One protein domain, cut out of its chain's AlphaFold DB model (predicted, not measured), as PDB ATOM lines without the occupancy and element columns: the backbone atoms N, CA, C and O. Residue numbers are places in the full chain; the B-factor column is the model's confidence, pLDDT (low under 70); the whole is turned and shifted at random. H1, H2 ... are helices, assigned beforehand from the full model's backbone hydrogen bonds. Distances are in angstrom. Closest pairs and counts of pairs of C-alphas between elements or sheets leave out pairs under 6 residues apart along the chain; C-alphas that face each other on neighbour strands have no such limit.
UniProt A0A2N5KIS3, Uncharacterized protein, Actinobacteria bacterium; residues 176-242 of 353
ATOM      1  N   ARG A 176      -8.717 -27.789 118.731       57.84
ATOM      2  CA  ARG A 176     -10.052 -27.566 119.285       57.84
ATOM      3  C   ARG A 176     -10.423 -26.084 119.380       57.84
ATOM      4  O   ARG A 176     -11.553 -25.729 119.100       57.84
ATOM      5  N   LEU A 177      -9.491 -25.222 119.781       59.62
ATOM      6  CA  LEU A 177      -9.709 -23.775 119.774       59.62
ATOM      7  C   LEU A 177      -9.686 -23.192 118.346       59.62
ATOM      8  O   LEU A 177     -10.337 -22.186 118.114       59.62
ATOM      9  N   ARG A 178      -8.983 -23.826 117.394       59.41
ATOM     10  CA  ARG A 178      -9.014 -23.493 115.956       59.41
ATOM     11  C   ARG A 178     -10.381 -23.799 115.347       59.41
ATOM     12  O   ARG A 178     -10.978 -22.930 114.733       59.41
ATOM     13  N   GLU A 179     -10.893 -24.999 115.601       69.44
ATOM     14  CA  GLU A 179     -12.255 -25.408 115.242       69.44
ATOM     15  C   GLU A 179     -13.275 -24.458 115.891       69.44
ATOM     16  O   GLU A 179     -14.125 -23.926 115.197       69.44
ATOM     17  N   GLN A 180     -13.101 -24.090 117.168       74.12
ATOM     18  CA  GLN A 180     -13.958 -23.087 117.822       74.12
ATOM     19  C   GLN A 180     -13.858 -21.680 117.215       74.12
ATOM     20  O   GLN A 180     -14.837 -20.941 117.249       74.12
ATOM     21  N   GLN A 181     -12.690 -21.272 116.711       74.94
ATOM     22  CA  GLN A 181     -12.518 -19.979 116.043       74.94
ATOM     23  C   GLN A 181     -13.176 -19.976 114.664       74.94
ATOM     24  O   GLN A 181     -13.857 -19.005 114.343       74.94
ATOM     25  N   ILE A 182     -13.045 -21.069 113.906       78.00
ATOM     26  CA  ILE A 182     -13.778 -21.283 112.653       78.00
ATOM     27  C   ILE A 182     -15.281 -21.256 112.927       78.00
ATOM     28  O   ILE A 182     -15.990 -20.477 112.301       78.00
ATOM     29  N   ASP A 183     -15.755 -21.998 113.927       83.31
ATOM     30  CA  ASP A 183     -17.169 -22.021 114.311       83.31
ATOM     31  C   ASP A 183     -17.673 -20.630 114.729       83.31
ATOM     32  O   ASP A 183     -18.788 -20.240 114.386       83.31
ATOM     33  N   ALA A 184     -16.856 -19.849 115.441       85.00
ATOM     34  CA  ALA A 184     -17.207 -18.488 115.840       85.00
ATOM     35  C   ALA A 184     -17.245 -17.515 114.649       85.00
ATOM     36  O   ALA A 184     -18.154 -16.689 114.574       85.00
ATOM     37  N   ALA A 185     -16.286 -17.607 113.722       82.06
ATOM     38  CA  ALA A 185     -16.242 -16.779 112.516       82.06
ATOM     39  C   ALA A 185     -17.418 -17.093 111.579       82.06
ATOM     40  O   ALA A 185     -18.115 -16.182 111.129       82.06
ATOM     41  N   VAL A 186     -17.692 -18.383 111.369       89.56
ATOM     42  CA  VAL A 186     -18.863 -18.888 110.642       89.56
ATOM     43  C   VAL A 186     -20.150 -18.397 111.299       89.56
ATOM     44  O   VAL A 186     -21.006 -17.820 110.630       89.56
ATOM     45  N   GLY A 187     -20.265 -18.543 112.622       90.94
ATOM     46  CA  GLY A 187     -21.416 -18.062 113.383       90.94
ATOM     47  C   GLY A 187     -21.649 -16.560 113.213       90.94
ATOM     48  O   GLY A 187     -22.777 -16.145 112.963       90.94
ATOM     49  N   ALA A 188     -20.589 -15.747 113.256       89.19
ATOM     50  CA  ALA A 188     -20.681 -14.303 113.053       89.19
ATOM     51  C   ALA A 188     -21.126 -13.922 111.628       89.19
ATOM     52  O   ALA A 188     -21.909 -12.983 111.462       89.19
ATOM     53  N   ALA A 189     -20.662 -14.646 110.603       90.69
ATOM     54  CA  ALA A 189     -21.089 -14.437 109.218       90.69
ATOM     55  C   ALA A 189     -22.581 -14.766 109.030       90.69
ATOM     56  O   ALA A 189     -23.339 -13.958 108.487       90.69
ATOM     57  N   VAL A 190     -23.028 -15.902 109.572       94.38
ATOM     58  CA  VAL A 190     -24.437 -16.322 109.553       94.38
ATOM     59  C   VAL A 190     -25.322 -15.335 110.326       94.38
ATOM     60  O   VAL A 190     -26.361 -14.906 109.821       94.38
ATOM     61  N   ASP A 191     -24.901 -14.911 111.522       93.06
ATOM     62  CA  ASP A 191     -25.630 -13.942 112.349       93.06
ATOM     63  C   ASP A 191     -25.797 -12.586 111.654       93.06
ATOM     64  O   ASP A 191     -26.832 -11.925 111.813       93.06
ATOM     65  N   LYS A 192     -24.809 -12.177 110.852       94.25
ATOM     66  CA  LYS A 192     -24.893 -10.965 110.038       94.25
ATOM     67  C   LYS A 192     -26.000 -11.081 108.990       94.25
ATOM     68  O   LYS A 192     -26.848 -10.193 108.932       94.25
ATOM     69  N   ILE A 193     -26.059 -12.183 108.235       94.56
ATOM     70  CA  ILE A 193     -27.136 -12.400 107.250       94.56
ATOM     71  C   ILE A 193     -28.501 -12.432 107.938       94.56
ATOM     72  O   ILE A 193     -29.439 -11.787 107.471       94.56
ATOM     73  N   ILE A 194     -28.621 -13.139 109.066       95.06
ATOM     74  CA  ILE A 194     -29.868 -13.180 109.844       95.06
ATOM     75  C   ILE A 194     -30.301 -11.761 110.224       95.06
ATOM     76  O   ILE A 194     -31.459 -11.399 110.018       95.06
ATOM     77  N   SER A 195     -29.380 -10.948 110.742       93.75
ATOM     78  CA  SER A 195     -29.661  -9.572 111.162       93.75
ATOM     79  C   SER A 195     -30.105  -8.690 109.991       93.75
ATOM     80  O   SER A 195     -31.102  -7.973 110.107       93.75
ATOM     81  N   ASP A 196     -29.427  -8.794 108.846       95.69
ATOM     82  CA  ASP A 196     -29.770  -8.054 107.629       95.69
ATOM     83  C   ASP A 196     -31.175  -8.445 107.130       95.69
ATOM     84  O   ASP A 196     -32.018  -7.580 106.872       95.69
ATOM     85  N   LYS A 197     -31.492  -9.747 107.098       97.06
ATOM     86  CA  LYS A 197     -32.816 -10.252 106.694       97.06
ATOM     87  C   LYS A 197     -33.925  -9.880 107.672       97.06
ATOM     88  O   LYS A 197     -35.024  -9.529 107.238       97.06
ATOM     89  N   MET A 198     -33.654  -9.902 108.977       96.44
ATOM     90  CA  MET A 198     -34.597  -9.415 109.989       96.44
ATOM     91  C   MET A 198     -34.915  -7.932 109.779       96.44
ATOM     92  O   MET A 198     -36.073  -7.527 109.880       96.44
ATOM     93  N   TRP A 199     -33.914  -7.116 109.437       94.81
ATOM     94  CA  TRP A 199     -34.117  -5.698 109.153       94.81
ATOM     95  C   TRP A 199     -34.913  -5.454 107.865       94.81
ATOM     96  O   TRP A 199     -35.809  -4.599 107.852       94.81
ATOM     97  N   GLU A 200     -34.611  -6.196 106.796       94.44
ATOM     98  CA  GLU A 200     -35.329  -6.144 105.516       94.44
ATOM     99  C   GLU A 200     -36.814  -6.488 105.693       94.44
ATOM    100  O   GLU A 200     -37.686  -5.755 105.221       94.44
ATOM    101  N   LEU A 201     -37.104  -7.556 106.440       96.19
ATOM    102  CA  LEU A 201     -38.451  -8.096 106.627       96.19
ATOM    103  C   LEU A 201     -39.163  -7.578 107.883       96.19
ATOM    104  O   LEU A 201     -40.221  -8.090 108.239       96.19
ATOM    105  N   ARG A 202     -38.653  -6.531 108.539       96.75
ATOM    106  CA  ARG A 202     -39.180  -6.021 109.824       96.75
ATOM    107  C   ARG A 202     -40.670  -5.645 109.844       96.75
ATOM    108  O   ARG A 202     -41.215  -5.399 110.907       96.75
ATOM    109  N   ARG A 203     -41.313  -5.503 108.676       96.25
ATOM    110  CA  ARG A 203     -42.759  -5.234 108.545       96.25
ATOM    111  C   ARG A 203     -43.605  -6.500 108.389       96.25
ATOM    112  O   ARG A 203     -44.812  -6.435 108.591       96.25
ATOM    113  N   GLU A 204     -42.990  -7.594 107.953       97.00
ATOM    114  CA  GLU A 204     -43.628  -8.896 107.724       97.00
ATOM    115  C   GLU A 204     -43.431  -9.834 108.917       97.00
ATOM    116  O   GLU A 204     -44.266 -10.704 109.153       97.00
ATOM    117  N   LEU A 205     -42.334  -9.656 109.656       96.50
ATOM    118  CA  LEU A 205     -41.972 -10.505 110.782       96.50
ATOM    119  C   LEU A 205     -42.769 -10.161 112.053       96.50
ATOM    120  O   LEU A 205     -43.180  -9.014 112.235       96.50
ATOM    121  N   PRO A 206     -42.955 -11.138 112.959       95.81
ATOM    122  CA  PRO A 206     -43.508 -10.900 114.287       95.81
ATOM    123  C   PRO A 206     -42.707  -9.854 115.075       95.81
ATOM    124  O   PRO A 206     -41.484  -9.806 114.977       95.81
ATOM    125  N   ASP A 207     -43.385  -9.094 115.939       95.00
ATOM    126  CA  ASP A 207     -42.726  -8.139 116.849       95.00
ATOM    127  C   ASP A 207     -41.799  -8.828 117.872       95.00
ATOM    128  O   ASP A 207     -40.917  -8.197 118.455       95.00
ATOM    129  N   ASP A 208     -42.006 -10.125 118.110       97.44
ATOM    130  CA  ASP A 208     -41.163 -10.940 118.980       97.44
ATOM    131  C   ASP A 208     -39.852 -11.325 118.262       97.44
ATOM    132  O   ASP A 208     -39.900 -12.024 117.243       97.44
ATOM    133  N   PRO A 209     -38.676 -10.906 118.771       93.81
ATOM    134  CA  PRO A 209     -37.403 -11.047 118.064       93.81
ATOM    135  C   PRO A 209     -36.977 -12.506 117.881       93.81
ATOM    136  O   PRO A 209     -36.374 -12.838 116.859       93.81
ATOM    137  N   ASP A 210     -37.323 -13.387 118.820       95.50
ATOM    138  CA  ASP A 210     -36.991 -14.809 118.735       95.50
ATOM    139  C   ASP A 210     -37.821 -15.501 117.648       95.50
ATOM    140  O   ASP A 210     -37.276 -16.240 116.820       95.50
ATOM    141  N   ARG A 211     -39.129 -15.214 117.579       96.00
ATOM    142  CA  ARG A 211     -39.985 -15.683 116.477       96.00
ATOM    143  C   ARG A 211     -39.561 -15.114 115.129       96.00
ATOM    144  O   ARG A 211     -39.531 -15.863 114.155       96.00
ATOM    145  N   ALA A 212     -39.199 -13.835 115.071       96.69
ATOM    146  CA  ALA A 212     -38.697 -13.199 113.857       96.69
ATOM    147  C   ALA A 212     -37.397 -13.856 113.362       96.69
ATOM    148  O   ALA A 212     -37.289 -14.211 112.188       96.69
ATOM    149  N   ARG A 213     -36.436 -14.099 114.266       97.00
ATOM    150  CA  ARG A 213     -35.193 -14.819 113.957       97.00
ATOM    151  C   ARG A 213     -35.474 -16.235 113.462       97.00
ATOM    152  O   ARG A 213     -34.895 -16.654 112.464       97.00
ATOM    153  N   PHE A 214     -36.375 -16.962 114.123       97.06
ATOM    154  CA  PHE A 214     -36.761 -18.316 113.719       97.06
ATOM    155  C   PHE A 214     -37.380 -18.353 112.316       97.06
ATOM    156  O   PHE A 214     -37.064 -19.232 111.512       97.06
ATOM    157  N   GLU A 215     -38.244 -17.391 111.996       97.38
ATOM    158  CA  GLU A 215     -38.862 -17.293 110.676       97.38
ATOM    159  C   GLU A 215     -37.835 -16.963 109.585       97.38
ATOM    160  O   GLU A 215     -37.854 -17.594 108.527       97.38
ATOM    161  N   VAL A 216     -36.880 -16.070 109.863       97.38
ATOM    162  CA  VAL A 216     -35.748 -15.789 108.963       97.38
ATOM    163  C   VAL A 216     -34.895 -17.037 108.738       97.38
ATOM    164  O   VAL A 216     -34.644 -17.396 107.589       97.38
ATOM    165  N   VAL A 217     -34.508 -17.753 109.797       97.38
ATOM    166  CA  VAL A 217     -33.701 -18.979 109.668       97.38
ATOM    167  C   VAL A 217     -34.416 -20.032 108.820       97.38
ATOM    168  O   VAL A 217     -33.797 -20.638 107.949       97.38
ATOM    169  N   ASN A 218     -35.726 -20.217 108.997       97.12
ATOM    170  CA  ASN A 218     -36.485 -21.168 108.180       97.12
ATOM    171  C   ASN A 218     -36.611 -20.717 106.722       97.12
ATOM    172  O   ASN A 218     -36.398 -21.518 105.807       97.12
ATOM    173  N   ARG A 219     -36.948 -19.441 106.497       98.00
ATOM    174  CA  ARG A 219     -37.194 -18.883 105.160       98.00
ATOM    175  C   ARG A 219     -35.920 -18.823 104.315       98.00
ATOM    176  O   ARG A 219     -36.006 -19.016 103.106       98.00
ATOM    177  N   PHE A 220     -34.763 -18.606 104.941       97.38
ATOM    178  CA  PHE A 220     -33.465 -18.441 104.276       97.38
ATOM    179  C   PHE A 220     -32.468 -19.568 104.579       97.38
ATOM    180  O   PHE A 220     -31.273 -19.406 104.360       97.38
ATOM    181  N   SER A 221     -32.938 -20.732 105.037       96.25
ATOM    182  CA  SER A 221     -32.078 -21.858 105.446       96.25
ATOM    183  C   SER A 221     -31.018 -22.255 104.409       96.25
ATOM    184  O   SER A 221     -29.865 -22.471 104.768       96.25
ATOM    185  N   ALA A 222     -31.367 -22.292 103.119       95.94
ATOM    186  CA  ALA A 222     -30.420 -22.619 102.050       95.94
ATOM    187  C   ALA A 222     -29.341 -21.538 101.830       95.94
ATOM    188  O   ALA A 222     -28.200 -21.868 101.523       95.94
ATOM    189  N   GLU A 223     -29.691 -20.257 101.987       95.69
ATOM    190  CA  GLU A 223     -28.747 -19.134 101.870       95.69
ATOM    191  C   GLU A 223     -27.793 -19.105 103.068       95.69
ATOM    192  O   GLU A 223     -26.589 -18.950 102.885       95.69
ATOM    193  N   LEU A 224     -28.317 -19.342 104.277       96.31
ATOM    194  CA  LEU A 224     -27.510 -19.440 105.494       96.31
ATOM    195  C   LEU A 224     -26.533 -20.619 105.435       96.31
ATOM    196  O   LEU A 224     -25.376 -20.443 105.797       96.31
ATOM    197  N   GLN A 225     -26.960 -21.781 104.927       95.25
ATOM    198  CA  GLN A 225     -26.063 -22.927 104.735       95.25
ATOM    199  C   GLN A 225     -24.953 -22.612 103.727       95.25
ATOM    200  O   GLN A 225     -23.794 -22.929 103.966       95.25
ATOM    201  N   ALA A 226     -25.292 -21.963 102.608       93.19
ATOM    202  CA  ALA A 226     -24.303 -21.588 101.604       93.19
ATOM    203  C   ALA A 226     -23.285 -20.564 102.136       93.19
ATOM    204  O   ALA A 226     -22.122 -20.603 101.738       93.19
ATOM    205  N   GLU A 227     -23.708 -19.651 103.017       95.44
ATOM    206  CA  GLU A 227     -22.785 -18.738 103.698       95.44
ATOM    207  C   GLU A 227     -21.949 -19.454 104.757       95.44
ATOM    208  O   GLU A 227     -20.764 -19.169 104.861       95.44
ATOM    209  N   GLU A 228     -22.522 -20.389 105.516       93.88
ATOM    210  CA  GLU A 228     -21.763 -21.207 106.465       93.88
ATOM    211  C   GLU A 228     -20.637 -21.974 105.760       93.88
ATOM    212  O   GLU A 228     -19.487 -21.899 106.198       93.88
ATOM    213  N   ASP A 229     -20.948 -22.647 104.649       91.12
ATOM    214  CA  ASP A 229     -19.963 -23.390 103.863       91.12
ATOM    215  C   ASP A 229     -18.890 -22.440 103.298       91.12
ATOM    216  O   ASP A 229     -17.697 -22.698 103.438       91.12
ATOM    217  N   ARG A 230     -19.298 -21.288 102.740       89.94
ATOM    218  CA  ARG A 230     -18.369 -20.272 102.212       89.94
ATOM    219  C   ARG A 230     -17.470 -19.687 103.297       89.94
ATOM    220  O   ARG A 230     -16.267 -19.612 103.100       89.94
ATOM    221  N   ALA A 231     -18.033 -19.276 104.432       87.69
ATOM    222  CA  ALA A 231     -17.285 -18.682 105.534       87.69
ATOM    223  C   ALA A 231     -16.314 -19.692 106.155       87.69
ATOM    224  O   ALA A 231     -15.216 -19.317 106.569       87.69
ATOM    225  N   ARG A 232     -16.695 -20.975 106.196       88.75
ATOM    226  CA  ARG A 232     -15.806 -22.052 106.629       88.75
ATOM    227  C   ARG A 232     -14.658 -22.238 105.649       88.75
ATOM    228  O   ARG A 232     -13.514 -22.191 106.087       88.75
ATOM    229  N   ASP A 233     -14.950 -22.384 104.359       79.00
ATOM    230  CA  ASP A 233     -13.933 -22.523 103.315       79.00
ATOM    231  C   ASP A 233     -12.988 -21.314 103.302       79.00
ATOM    232  O   ASP A 233     -11.773 -21.483 103.311       79.00
ATOM    233  N   ASP A 234     -13.522 -20.090 103.361       78.19
ATOM    234  CA  ASP A 234     -12.739 -18.854 103.392       78.19
ATOM    235  C   ASP A 234     -11.821 -18.804 104.617       78.19
ATOM    236  O   ASP A 234     -10.652 -18.437 104.488       78.19
ATOM    237  N   HIS A 235     -12.304 -19.206 105.798       79.19
ATOM    238  CA  HIS A 235     -11.501 -19.174 107.019       79.19
ATOM    239  C   HIS A 235     -10.507 -20.343 107.118       79.19
ATOM    240  O   HIS A 235      -9.410 -20.177 107.657       79.19
ATOM    241  N   GLU A 236     -10.831 -21.516 106.566       73.88
ATOM    242  CA  GLU A 236      -9.883 -22.623 106.386       73.88
ATOM    243  C   GLU A 236      -8.776 -22.226 105.405       73.88
ATOM    244  O   GLU A 236      -7.591 -22.365 105.717       73.88
ATOM    245  N   ILE A 237      -9.142 -21.628 104.268       67.88
ATOM    246  CA  ILE A 237      -8.211 -21.069 103.287       67.88
ATOM    247  C   ILE A 237      -7.365 -19.972 103.935       67.88
ATOM    248  O   ILE A 237      -6.149 -19.979 103.766       67.88
ATOM    249  N   GLU A 238      -7.951 -19.049 104.699       65.31
ATOM    250  CA  GLU A 238      -7.231 -18.001 105.430       65.31
ATOM    251  C   GLU A 238      -6.237 -18.605 106.429       65.31
ATOM    252  O   GLU A 238      -5.077 -18.189 106.473       65.31
ATOM    253  N   THR A 239      -6.654 -19.636 107.163       61.19
ATOM    254  CA  THR A 239      -5.811 -20.373 108.110       61.19
ATOM    255  C   THR A 239      -4.678 -21.125 107.405       61.19
ATOM    256  O   THR A 239      -3.572 -21.198 107.935       61.19
ATOM    257  N   ASP A 240      -4.887 -21.651 106.200       55.69
ATOM    258  CA  ASP A 240      -3.860 -22.362 105.424       55.69
ATOM    259  C   ASP A 240      -2.907 -21.420 104.675       55.69
ATOM    260  O   ASP A 240      -1.711 -21.699 104.503       55.69
ATOM    261  N   LEU A 241      -3.431 -20.289 104.207       46.22
ATOM    262  CA  LEU A 241      -2.717 -19.254 103.465       46.22
ATOM    263  C   LEU A 241      -1.948 -18.308 104.376       46.22
ATOM    264  O   LEU A 241      -0.942 -17.721 103.960       46.22
ATOM    265  N   ASN A 242      -2.458 -18.117 105.578       47.25
ATOM    266  CA  ASN A 242      -1.896 -17.296 106.619       47.25
ATOM    267  C   ASN A 242      -1.958 -18.102 107.921       47.25
ATOM    268  O   ASN A 242      -2.603 -17.650 108.867       47.25
TER     269      ASN A 242
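This is residues 176 to 242 of the 353 residues of an uncharacterized protein of Actinobacteria bacterium (UniProt A0A2N5KIS3). Two long helices, H1 and H3, run opposite ways and cross each other at a slant near their middles, and the short helix H2 stands crosswise at the end where H1 finishes and H3 starts. The three make a rod-like, loose whole with a radius of gyration of the C-alphas of 13.9 A, spanning 43 by 19 by 15 A. The printed part has 67 residues with three named helices in the order H1, H2, H3 and no named strand; the class is all helix.

H1, the longest helix, takes residues 176 to 200 and measures 35.9 A from C-alpha 176 at (-10.052, -27.566, 119.285) to C-alpha 200 at (-35.329, -6.144, 105.516). H3, residues 221 to 241, measures 29.5 A and ends with C-alpha 241 at (-2.717, -19.254, 103.465). H2, residues 209 to 219, measures 15.1 A.

H1 touches H3 at a steep tilt of 40 degrees, and they run opposite ways. Their closest C-alphas, those of Val 186 and Ala 231, are 5.4 A apart. H1 touches H2 with residues 194 to 198 alone; the closest C-alphas, of Ile 194 and Val 216, are 6.5 A apart. The lines of H1 and H2 are about perpendicular, at 84 degrees. H2 and H3 are close but not clearly touching, with the closest C-alphas, of Val 217 and Leu 224, 7.5 A apart. Their lines are also about perpendicular, at 87 degrees. In H1, H2 and H3 every O i to N i+4 pair is within hydrogen-bond range.

The two C-alphas farthest apart, of Asp 207 and Leu 241, are 43.6 A apart. The printed part has no cut. The link from H1 to H2 is short, with 8 residues, and the link from H2 to H3 is tight, with 1 residue. The mean pLDDT of the printed part is 87.1, and residues 176 to 179 and 237 to 242 are under 70.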